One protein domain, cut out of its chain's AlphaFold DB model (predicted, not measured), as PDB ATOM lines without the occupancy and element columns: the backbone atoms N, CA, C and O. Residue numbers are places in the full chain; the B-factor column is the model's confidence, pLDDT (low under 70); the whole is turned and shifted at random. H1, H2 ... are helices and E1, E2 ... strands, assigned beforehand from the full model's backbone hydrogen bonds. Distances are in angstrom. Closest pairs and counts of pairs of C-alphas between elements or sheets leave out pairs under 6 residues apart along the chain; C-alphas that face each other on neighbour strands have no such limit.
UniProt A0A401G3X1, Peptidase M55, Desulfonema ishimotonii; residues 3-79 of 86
ATOM      1  N   ILE A   3     213.458 208.139 349.062       98.62
ATOM      2  CA  ILE A   3     214.515 207.696 348.151       98.62
ATOM      3  C   ILE A   3     214.367 206.199 347.908       98.62
ATOM      4  O   ILE A   3     214.111 205.432 348.835       98.62
ATOM      5  N   TYR A   4     214.543 205.798 346.654       98.44
ATOM      6  CA  TYR A   4     214.607 204.404 346.248       98.44
ATOM      7  C   TYR A   4     215.991 204.129 345.663       98.44
ATOM      8  O   TYR A   4     216.423 204.835 344.752       98.44
ATOM      9  N   ILE A   5     216.678 203.127 346.197       98.50
ATOM     10  CA  ILE A   5     217.991 202.672 345.742       98.50
ATOM     11  C   ILE A   5     217.798 201.293 345.114       98.50
ATOM     12  O   ILE A   5     217.355 200.369 345.789       98.50
ATOM     13  N   SER A   6     218.139 201.151 343.838       97.56
ATOM     14  CA  SER A   6     218.278 199.847 343.185       97.56
ATOM     15  C   SER A   6     219.755 199.479 343.194       97.56
ATOM     16  O   SER A   6     220.559 200.246 342.667       97.56
ATOM     17  N   ALA A   7     220.113 198.357 343.810       97.81
ATOM     18  CA  ALA A   7     221.501 197.937 343.965       97.81
ATOM     19  C   ALA A   7     221.776 196.670 343.150       97.81
ATOM     20  O   ALA A   7     221.065 195.679 343.306       97.81
ATOM     21  N   ASP A   8     222.820 196.707 342.323       97.06
ATOM     22  CA  ASP A   8     223.274 195.588 341.493       97.06
ATOM     23  C   ASP A   8     224.770 195.334 341.738       97.06
ATOM     24  O   ASP A   8     225.516 196.288 341.976       97.06
ATOM     25  N   ILE A   9     225.210 194.072 341.756       97.75
ATOM     26  CA  ILE A   9     226.532 193.718 342.304       97.75
ATOM     27  C   ILE A   9     227.669 193.974 341.308       97.75
ATOM     28  O   ILE A   9     228.788 194.263 341.722       97.75
ATOM     29  N   GLU A  10     227.398 193.907 340.003       97.50
ATOM     30  CA  GLU A  10     228.386 194.040 338.930       97.50
ATOM     31  C   GLU A  10     229.079 195.408 338.930       97.50
ATOM     32  O   GLU A  10     230.206 195.521 338.452       97.50
ATOM     33  N   GLY A  11     228.413 196.443 339.457       96.75
ATOM     34  CA  GLY A  11     228.929 197.813 339.519       96.75
ATOM     35  C   GLY A  11     229.641 198.186 340.821       96.75
ATOM     36  O   GLY A  11     230.143 199.302 340.925       96.75
ATOM     37  N   ILE A  12     229.672 197.291 341.810       98.06
ATOM     38  CA  ILE A  12     230.235 197.568 343.137       98.06
ATOM     39  C   ILE A  12     231.757 197.693 343.073       98.06
ATOM     40  O   ILE A  12     232.435 196.996 342.312       98.06
ATOM     41  N   GLY A  13     232.322 198.554 343.920       96.94
ATOM     42  CA  GLY A  13     233.768 198.697 344.049       96.94
ATOM     43  C   GLY A  13     234.475 197.348 344.237       96.94
ATOM     44  O   GLY A  13     234.070 196.518 345.050       96.94
ATOM     45  N   CYS A  14     235.559 197.136 343.486       95.94
ATOM     46  CA  CYS A  14     236.358 195.901 343.470       95.94
ATOM     47  C   CYS A  14     235.668 194.658 342.868       95.94
ATOM     48  O   CYS A  14     236.293 193.596 342.816       95.94
ATOM     49  N   VAL A  15     234.449 194.774 342.333       97.12
ATOM     50  CA  VAL A  15     233.842 193.737 341.489       97.12
ATOM     51  C   VAL A  15     234.371 193.889 340.064       97.12
ATOM     52  O   VAL A  15     234.008 194.800 339.333       97.12
ATOM     53  N   VAL A  16     235.298 193.009 339.678       96.00
ATOM     54  CA  VAL A  16     236.039 193.131 338.399       96.00
ATOM     55  C   VAL A  16     235.862 191.944 337.451       96.00
ATOM     56  O   VAL A  16     236.409 191.936 336.352       96.00
ATOM     57  N   ARG A  17     235.152 190.902 337.889       94.94
ATOM     58  CA  ARG A  17     234.976 189.642 337.150       94.94
ATOM     59  C   ARG A  17     233.714 188.920 337.601       94.94
ATOM     60  O   ARG A  17     233.266 189.133 338.728       94.94
ATOM     61  N   GLY A  18     233.186 188.047 336.746       94.31
ATOM     62  CA  GLY A  18     231.922 187.345 336.981       94.31
ATOM     63  C   GLY A  18     231.894 186.491 338.254       94.31
ATOM     64  O   GLY A  18     230.836 186.321 338.846       94.31
ATOM     65  N   GLU A  19     233.040 186.014 338.746       95.19
ATOM     66  CA  GLU A  19     233.134 185.236 339.990       95.19
ATOM     67  C   GLU A  19     232.769 186.038 341.247       95.19
ATOM     68  O   GLU A  19     232.469 185.447 342.282       95.19
ATOM     69  N   HIS A  20     232.784 187.369 341.178       97.31
ATOM     70  CA  HIS A  20     232.275 188.231 342.246       97.31
ATOM     71  C   HIS A  20     230.750 188.383 342.196       97.31
ATOM     72  O   HIS A  20     230.146 188.705 343.209       97.31
ATOM     73  N   ALA A  21     230.132 188.158 341.035       95.88
ATOM     74  CA  ALA A  21     228.707 188.376 340.772       95.88
ATOM     75  C   ALA A  21     227.928 187.059 340.590       95.88
ATOM     76  O   ALA A  21     226.815 187.031 340.074       95.88
ATOM     77  N   SER A  22     228.526 185.930 340.966       95.06
ATOM     78  CA  SER A  22     227.936 184.606 340.787       95.06
ATOM     79  C   SER A  22     227.858 183.878 342.115       95.06
ATOM     80  O   SER A  22     228.856 183.777 342.816       95.06
ATOM     81  N   THR A  23     226.706 183.285 342.432       92.75
ATOM     82  CA  THR A  23     226.490 182.560 343.695       92.75
ATOM     83  C   THR A  23     227.416 181.357 343.897       92.75
ATOM     84  O   THR A  23     227.630 180.938 345.032       92.75
ATOM     85  N   SER A  24     227.984 180.807 342.820       94.75
ATOM     86  CA  SER A  24     228.992 179.737 342.850       94.75
ATOM     87  C   SER A  24     230.435 180.253 342.784       94.75
ATOM     88  O   SER A  24     231.384 179.468 342.845       94.75
ATOM     89  N   GLY A  25     230.618 181.565 342.640       95.81
ATOM     90  CA  GLY A  25     231.914 182.210 342.537       95.81
ATOM     91  C   GLY A  25     232.638 182.284 343.881       95.81
ATOM     92  O   GLY A  25     232.046 182.546 344.926       95.81
ATOM     93  N   ARG A  26     233.958 182.066 343.858       95.69
ATOM     94  CA  ARG A  26     234.790 182.025 345.077       95.69
ATOM     95  C   ARG A  26     234.834 183.354 345.834       95.69
ATOM     96  O   ARG A  26     235.027 183.343 347.044       95.69
ATOM     97  N   ASP A  27     234.647 184.469 345.133       97.06
ATOM     98  CA  ASP A  27     234.747 185.817 345.705       97.06
ATOM     99  C   ASP A  27     233.379 186.468 345.954       97.06
ATOM    100  O   ASP A  27     233.297 187.631 346.352       97.06
ATOM    101  N   TYR A  28     232.298 185.720 345.739       97.44
ATOM    102  CA  TYR A  28     230.934 186.221 345.841       97.44
ATOM    103  C   TYR A  28     230.595 186.746 347.238       97.44
ATOM    104  O   TYR A  28     230.038 187.829 347.383       97.44
ATOM    105  N   ASP A  29     230.997 186.034 348.292       97.50
ATOM    106  CA  ASP A  29     230.754 186.469 349.672       97.50
ATOM    107  C   ASP A  29     231.473 187.791 350.002       97.50
ATOM    108  O   ASP A  29     230.908 188.684 350.638       97.50
ATOM    109  N   THR A  30     232.695 187.966 349.492       97.44
ATOM    110  CA  THR A  30     233.426 189.236 349.593       97.44
ATOM    111  C   THR A  30     232.682 190.351 348.864       97.44
ATOM    112  O   THR A  30     232.480 191.424 349.434       97.44
ATOM    113  N   ALA A  31     232.215 190.097 347.641       98.19
ATOM    114  CA  ALA A  31     231.460 191.069 346.855       98.19
ATOM    115  C   ALA A  31     230.145 191.480 347.538       98.19
ATOM    116  O   ALA A  31     229.843 192.668 347.603       98.19
ATOM    117  N   ARG A  32     229.404 190.543 348.145       98.19
ATOM    118  CA  ARG A  32     228.180 190.838 348.917       98.19
ATOM    119  C   ARG A  32     228.439 191.764 350.105       98.19
ATOM    120  O   ARG A  32     227.644 192.664 350.390       98.19
ATOM    121  N   ARG A  33     229.561 191.565 350.805       98.56
ATOM    122  CA  ARG A  33     229.979 192.442 351.910       98.56
ATOM    123  C   ARG A  33     230.293 193.847 351.409       98.56
ATOM    124  O   ARG A  33     229.819 194.809 352.010       98.56
ATOM    125  N   LEU A  34     231.035 193.964 350.308       98.56
ATOM    126  CA  LEU A  34     231.346 195.251 349.679       98.56
ATOM    127  C   LEU A  34     230.075 195.956 349.193       98.56
ATOM    128  O   LEU A  34     229.855 197.114 349.535       98.56
ATOM    129  N   MET A  35     229.182 195.228 348.518       98.50
ATOM    130  CA  MET A  35     227.884 195.724 348.059       98.50
ATOM    131  C   MET A  35     227.070 196.295 349.221       98.50
ATOM    132  O   MET A  35     226.574 197.416 349.149       98.50
ATOM    133  N   THR A  36     226.983 195.558 350.331       98.81
ATOM    134  CA  THR A  36     226.254 196.010 351.524       98.81
ATOM    135  C   THR A  36     226.882 197.275 352.121       98.81
ATOM    136  O   THR A  36     226.167 198.187 352.537       98.81
ATOM    137  N   GLN A  37     228.213 197.376 352.145       98.81
ATOM    138  CA  GLN A  37     228.916 198.562 352.646       98.81
ATOM    139  C   GLN A  37     228.699 199.795 351.759       98.81
ATOM    140  O   GLN A  37     228.474 200.889 352.286       98.81
ATOM    141  N   GLU A  38     228.729 199.621 350.439       98.75
ATOM    142  CA  GLU A  38     228.521 200.692 349.463       98.75
ATOM    143  C   GLU A  38     227.070 201.188 349.480       98.75
ATOM    144  O   GLU A  38     226.817 202.390 349.585       98.75
ATOM    145  N   VAL A  39     226.102 200.268 349.541       98.75
ATOM    146  CA  VAL A  39     224.687 200.606 349.743       98.75
ATOM    147  C   VAL A  39     224.476 201.336 351.069       98.75
ATOM    148  O   VAL A  39     223.783 202.350 351.107       98.75
ATOM    149  N   ASN A  40     225.120 200.903 352.156       98.88
ATOM    150  CA  ASN A  40     225.064 201.623 353.429       98.88
ATOM    151  C   ASN A  40     225.641 203.042 353.331       98.88
ATOM    152  O   ASN A  40     225.143 203.946 354.003       98.88
ATOM    153  N   ALA A  41     226.673 203.267 352.516       98.81
ATOM    154  CA  ALA A  41     227.188 204.611 352.265       98.81
ATOM    155  C   ALA A  41     226.155 205.485 351.539       98.81
ATOM    156  O   ALA A  41     225.918 206.615 351.968       98.81
ATOM    157  N   ALA A  42     225.478 204.940 350.525       98.75
ATOM    158  CA  ALA A  42     224.394 205.629 349.827       98.75
ATOM    159  C   ALA A  42     223.200 205.936 350.753       98.75
ATOM    160  O   ALA A  42     222.684 207.054 350.739       98.75
ATOM    161  N   ILE A  43     222.797 204.987 351.609       98.81
ATOM    162  CA  ILE A  43     221.733 205.188 352.608       98.81
ATOM    163  C   ILE A  43     222.097 206.330 353.563       98.81
ATOM    164  O   ILE A  43     221.279 207.225 353.786       98.81
ATOM    165  N   ARG A  44     223.318 206.325 354.120       98.81
ATOM    166  CA  ARG A  44     223.782 207.396 355.017       98.81
ATOM    167  C   ARG A  44     223.744 208.750 354.321       98.81
ATOM    168  O   ARG A  44     223.106 209.657 354.841       98.81
ATOM    169  N   GLY A  45     224.311 208.846 353.117       98.75
ATOM    170  CA  GLY A  45     224.293 210.081 352.334       98.75
ATOM    171  C   GLY A  45     222.876 210.589 352.046       98.75
ATOM    172  O   GLY A  45     222.619 211.786 352.143       98.75
ATOM    173  N   ALA A  46     221.927 209.690 351.765       98.69
ATOM    174  CA  ALA A  46     220.527 210.060 351.574       98.69
ATOM    175  C   ALA A  46     219.901 210.657 352.848       98.69
ATOM    176  O   ALA A  46     219.226 211.686 352.776       98.69
ATOM    177  N   PHE A  47     220.123 210.040 354.013       98.75
ATOM    178  CA  PHE A  47     219.625 210.569 355.286       98.75
ATOM    179  C   PHE A  47     220.298 211.886 355.678       98.75
ATOM    180  O   PHE A  47     219.601 212.807 356.102       98.75
ATOM    181  N   ASP A  48     221.609 212.009 355.474       98.69
ATOM    182  CA  ASP A  48     222.361 213.242 355.739       98.69
ATOM    183  C   ASP A  48     221.861 214.401 354.854       98.69
ATOM    184  O   ASP A  48     221.834 215.555 355.280       98.69
ATOM    185  N   ALA A  49     221.363 214.091 353.652       98.44
ATOM    186  CA  ALA A  49     220.709 215.035 352.744       98.44
ATOM    187  C   ALA A  49     219.214 215.296 353.054       98.44
ATOM    188  O   ALA A  49     218.527 215.974 352.285       98.44
ATOM    189  N   GLY A  50     218.671 214.766 354.156       98.44
ATOM    190  CA  GLY A  50     217.291 215.014 354.588       98.44
ATOM    191  C   GLY A  50     216.235 214.068 354.000       98.44
ATOM    192  O   GLY A  50     215.034 214.388 354.004       98.44
ATOM    193  N   ALA A  51     216.632 212.896 353.490       98.62
ATOM    194  CA  ALA A  51     215.678 211.824 353.216       98.62
ATOM    195  C   ALA A  51     214.948 211.413 354.506       98.62
ATOM    196  O   ALA A  51     215.507 211.413 355.598       98.62
ATOM    197  N   ARG A  52     213.662 211.081 354.372       98.38
ATOM    198  CA  ARG A  52     212.802 210.654 355.490       98.38
ATOM    199  C   ARG A  52     212.555 209.149 355.469       98.38
ATOM    200  O   ARG A  52     212.270 208.558 356.498       98.38
ATOM    201  N   GLU A  53     212.660 208.560 354.283       98.56
ATOM    202  CA  GLU A  53     212.495 207.137 354.012       98.56
ATOM    203  C   GLU A  53     213.481 206.752 352.908       98.56
ATOM    204  O   GLU A  53     213.623 207.486 351.920       98.56
ATOM    205  N   VAL A  54     214.135 205.604 353.076       98.88
ATOM    206  CA  VAL A  54     215.015 204.998 352.075       98.88
ATOM    207  C   VAL A  54     214.588 203.546 351.897       98.88
ATOM    208  O   VAL A  54     214.627 202.765 352.847       98.88
ATOM    209  N   THR A  55     214.185 203.191 350.682       98.69
ATOM    210  CA  THR A  55     213.915 201.805 350.291       98.69
ATOM    211  C   THR A  55     215.060 201.320 349.423       98.69
ATOM    212  O   THR A  55     215.448 202.003 348.477       98.69
ATOM    213  N   VAL A  56     215.583 200.139 349.725       98.56
ATOM    214  CA  VAL A  56     216.620 199.482 348.935       98.56
ATOM    215  C   VAL A  56     216.033 198.241 348.297       98.56
ATOM    216  O   VAL A  56     215.451 197.408 348.984       98.56
ATOM    217  N   CYS A  57     216.202 198.116 346.991       97.38
ATOM    218  CA  CYS A  57     215.911 196.908 346.249       97.38
ATOM    219  C   CYS A  57     217.212 196.206 345.907       97.38
ATOM    220  O   CYS A  57     218.105 196.797 345.295       97.38
ATOM    221  N   ASP A  58     217.293 194.948 346.310       96.81
ATOM    222  CA  ASP A  58     218.321 194.052 345.827       96.81
ATOM    223  C   ASP A  58     217.964 193.591 344.408       96.81
ATOM    224  O   ASP A  58     217.076 192.757 344.214       96.81
ATOM    225  N   ALA A  59     218.609 194.202 343.418       95.00
ATOM    226  CA  ALA A  59     218.280 194.044 342.008       95.00
ATOM    227  C   ALA A  59     219.193 193.049 341.281       95.00
ATOM    228  O   ALA A  59     218.974 192.787 340.098       95.00
ATOM    229  N   HIS A  60     220.176 192.476 341.977       94.81
ATOM    230  CA  HIS A  60     221.087 191.517 341.376       94.81
ATOM    231  C   HIS A  60     220.467 190.111 341.326       94.81
ATOM    232  O   HIS A  60     219.981 189.588 342.334       94.81
ATOM    233  N   ASN A  61     220.513 189.445 340.170       90.25
ATOM    234  CA  ASN A  61     220.039 188.065 339.997       90.25
ATOM    235  C   ASN A  61     218.647 187.807 340.628       90.25
ATOM    236  O   ASN A  61     217.647 188.400 340.231       90.25
ATOM    237  N   THR A  62     218.552 186.894 341.601       87.00
ATOM    238  CA  THR A  62     217.291 186.515 342.261       87.00
ATOM    239  C   THR A  62     216.932 187.417 343.446       87.00
ATOM    240  O   THR A  62     215.900 187.187 344.085       87.00
ATOM    241  N   GLY A  63     217.767 188.413 343.764       89.62
ATOM    242  CA  GLY A  63     217.573 189.383 344.842       89.62
ATOM    243  C   GLY A  63     217.924 188.985 346.295       89.62
ATOM    244  O   GLY A  63     217.412 189.671 347.179       89.62
ATOM    245  N   PRO A  64     218.682 187.908 346.622       92.88
ATOM    246  CA  PRO A  64     219.195 187.667 347.980       92.88
ATOM    247  C   PRO A  64     220.731 187.831 348.084       92.88
ATOM    248  O   PRO A  64     221.455 186.882 348.400       92.88
ATOM    249  N   ASN A  65     221.248 189.033 347.833       96.31
ATOM    250  CA  ASN A  65     222.680 189.342 347.732       96.31
ATOM    251  C   ASN A  65     223.146 190.333 348.814       96.31
ATOM    252  O   ASN A  65     224.204 190.131 349.407       96.31
ATOM    253  N   LEU A  66     222.348 191.341 349.157       97.94
ATOM    254  CA  LEU A  66     222.564 192.193 350.325       97.94
ATOM    255  C   LEU A  66     222.484 191.369 351.616       97.94
ATOM    256  O   LEU A  66     221.770 190.368 351.685       97.94
ATOM    257  N   LEU A  67     223.243 191.778 352.635       98.00
ATOM    258  CA  LEU A  67     223.287 191.127 353.949       98.00
ATOM    259  C   LEU A  67     222.364 191.871 354.929       98.00
ATOM    260  O   LEU A  67     222.754 192.938 355.419       98.00
ATOM    261  N   PRO A  68     221.151 191.362 355.236       97.44
ATOM    262  CA  PRO A  68     220.171 192.085 356.051       97.44
ATOM    263  C   PRO A  68     220.681 192.426 357.451       97.44
ATOM    264  O   PRO A  68     220.386 193.493 357.981       97.44
ATOM    265  N   GLU A  69     221.486 191.543 358.039       97.75
ATOM    266  CA  GLU A  69     222.102 191.723 359.351       97.75
ATOM    267  C   GLU A  69     223.119 192.873 359.394       97.75
ATOM    268  O   GLU A  69     223.415 193.392 360.469       97.75
ATOM    269  N   SER A  70     223.643 193.269 358.232       98.31
ATOM    270  CA  SER A  70     224.668 194.306 358.082       98.31
ATOM    271  C   SER A  70     224.154 195.571 357.389       98.31
ATOM    272  O   SER A  70     224.907 196.538 357.267       98.31
ATOM    273  N   LEU A  71     222.900 195.597 356.927       98.56
ATOM    274  CA  LEU A  71     222.296 196.772 356.299       98.56
ATOM    275  C   LEU A  71     221.898 197.822 357.356       98.56
ATOM    276  O   LEU A  71     221.542 197.490 358.488       98.56
ATOM    277  N   ASP A  72     221.946 199.105 356.994       98.56
ATOM    278  CA  ASP A  72     221.479 200.205 357.843       98.56
ATOM    279  C   ASP A  72     220.002 199.997 358.214       98.56
ATOM    280  O   ASP A  72     219.113 199.996 357.361       98.56
ATOM    281  N   LYS A  73     219.743 199.850 359.518       98.19
ATOM    282  CA  LYS A  73     218.424 199.528 360.085       98.19
ATOM    283  C   LYS A  73     217.348 200.579 359.802       98.19
ATOM    284  O   LYS A  73     216.173 200.314 360.044       98.19
ATOM    285  N   ARG A  74     217.729 201.779 359.351       98.31
ATOM    286  CA  ARG A  74     216.788 202.836 358.956       98.31
ATOM    287  C   ARG A  74     216.202 202.608 357.562       98.31
ATOM    288  O   ARG A  74     215.198 203.236 357.233       98.31
ATOM    289  N   ALA A  75     216.827 201.769 356.735       98.56
ATOM    290  CA  ALA A  75     216.342 201.454 355.400       98.56
ATOM    291  C   ALA A  75     215.333 200.299 355.415       98.56
ATOM    292  O   ALA A  75     215.409 199.383 356.234       98.56
ATOM    293  N   VAL A  76     214.408 200.321 354.457       98.31
ATOM    294  CA  VAL A  76     213.528 199.188 354.159       98.31
ATOM    295  C   VAL A  76     214.154 198.377 353.034       98.31
ATOM    296  O   VAL A  76     214.364 198.901 351.943       98.31
ATOM    297  N   LEU A  77     214.438 197.103 353.290       97.94
ATOM    298  CA  LEU A  77     215.017 196.195 352.305       97.94
ATOM    299  C   LEU A  77     213.925 195.398 351.582       97.94
ATOM    300  O   LEU A  77     213.114 194.720 352.211       97.94
ATOM    301  N   VAL A  78     213.947 195.449 350.253       96.06
ATOM    302  CA  VAL A  78     213.173 194.598 349.350       96.06
ATOM    303  C   VAL A  78     214.124 193.549 348.781       96.06
ATOM    304  O   VAL A  78     215.074 193.886 348.078       96.06
ATOM    305  N   MET A  79     213.864 192.284 349.108       91.69
ATOM    306  CA  MET A  79     214.619 191.125 348.629       91.69
ATOM    307  C   MET A  79     213.694 190.120 347.954       91.69
ATOM    308  O   MET A  79     212.532 189.960 348.340       91.69
TER     309      MET A  79
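This is residues 3 to 79 of the 86 residues of the protein "Peptidase M55" of Desulfonema ishimotonii (UniProt A0A401G3X1). A small parallel sheet, in the order E1, E2, E3, has one long helix, H1, over one face, running along E1 and E2. Residues 10 to 27 and the first turns of H1 extend beyond the sheet. The printed part has 77 residues, with E1, H1, E2, E3 along the chain, mixed in class, under half in named elements. It is compact, radius of gyration of the C-alphas 12.2 A, spanning 38 by 21 by 18 A.

E2, residues 53 to 58, is parallel to E1, residues 3 to 7, at 17 degrees; N 5 and O 55, 2.8 A apart, are within hydrogen-bond range. E3, residues 76 to 78, is parallel to E2 at 24 degrees, with N 56 and O 76 2.8 A apart. H1, residues 28 to 48, is on the sheet, height 9.9 A, giving two layers, helix on sheet; its closest C-alpha pair with E2 is Ile 43 and Val 54, 6.7 A. E1, H1, E2 form a strand-helix-strand unit, parallel neighbours joined through a helix, with a right-handed crossover. Every O i to N i+4 pair in H1 is within range.

E1 begins at C-alpha 3 (214.515, 207.696, 348.151). H1 is 30.0 A long, E2 16.5 A. E3 ends at C-alpha 78 (213.173, 194.598, 349.350).

The farthest C-alphas, Ser 24 and Gly 50, are 39.0 A apart. Links E1 to H1 and E2 to E3 are long. The printed part has no cut; no printed residue is under 70 in pLDDT.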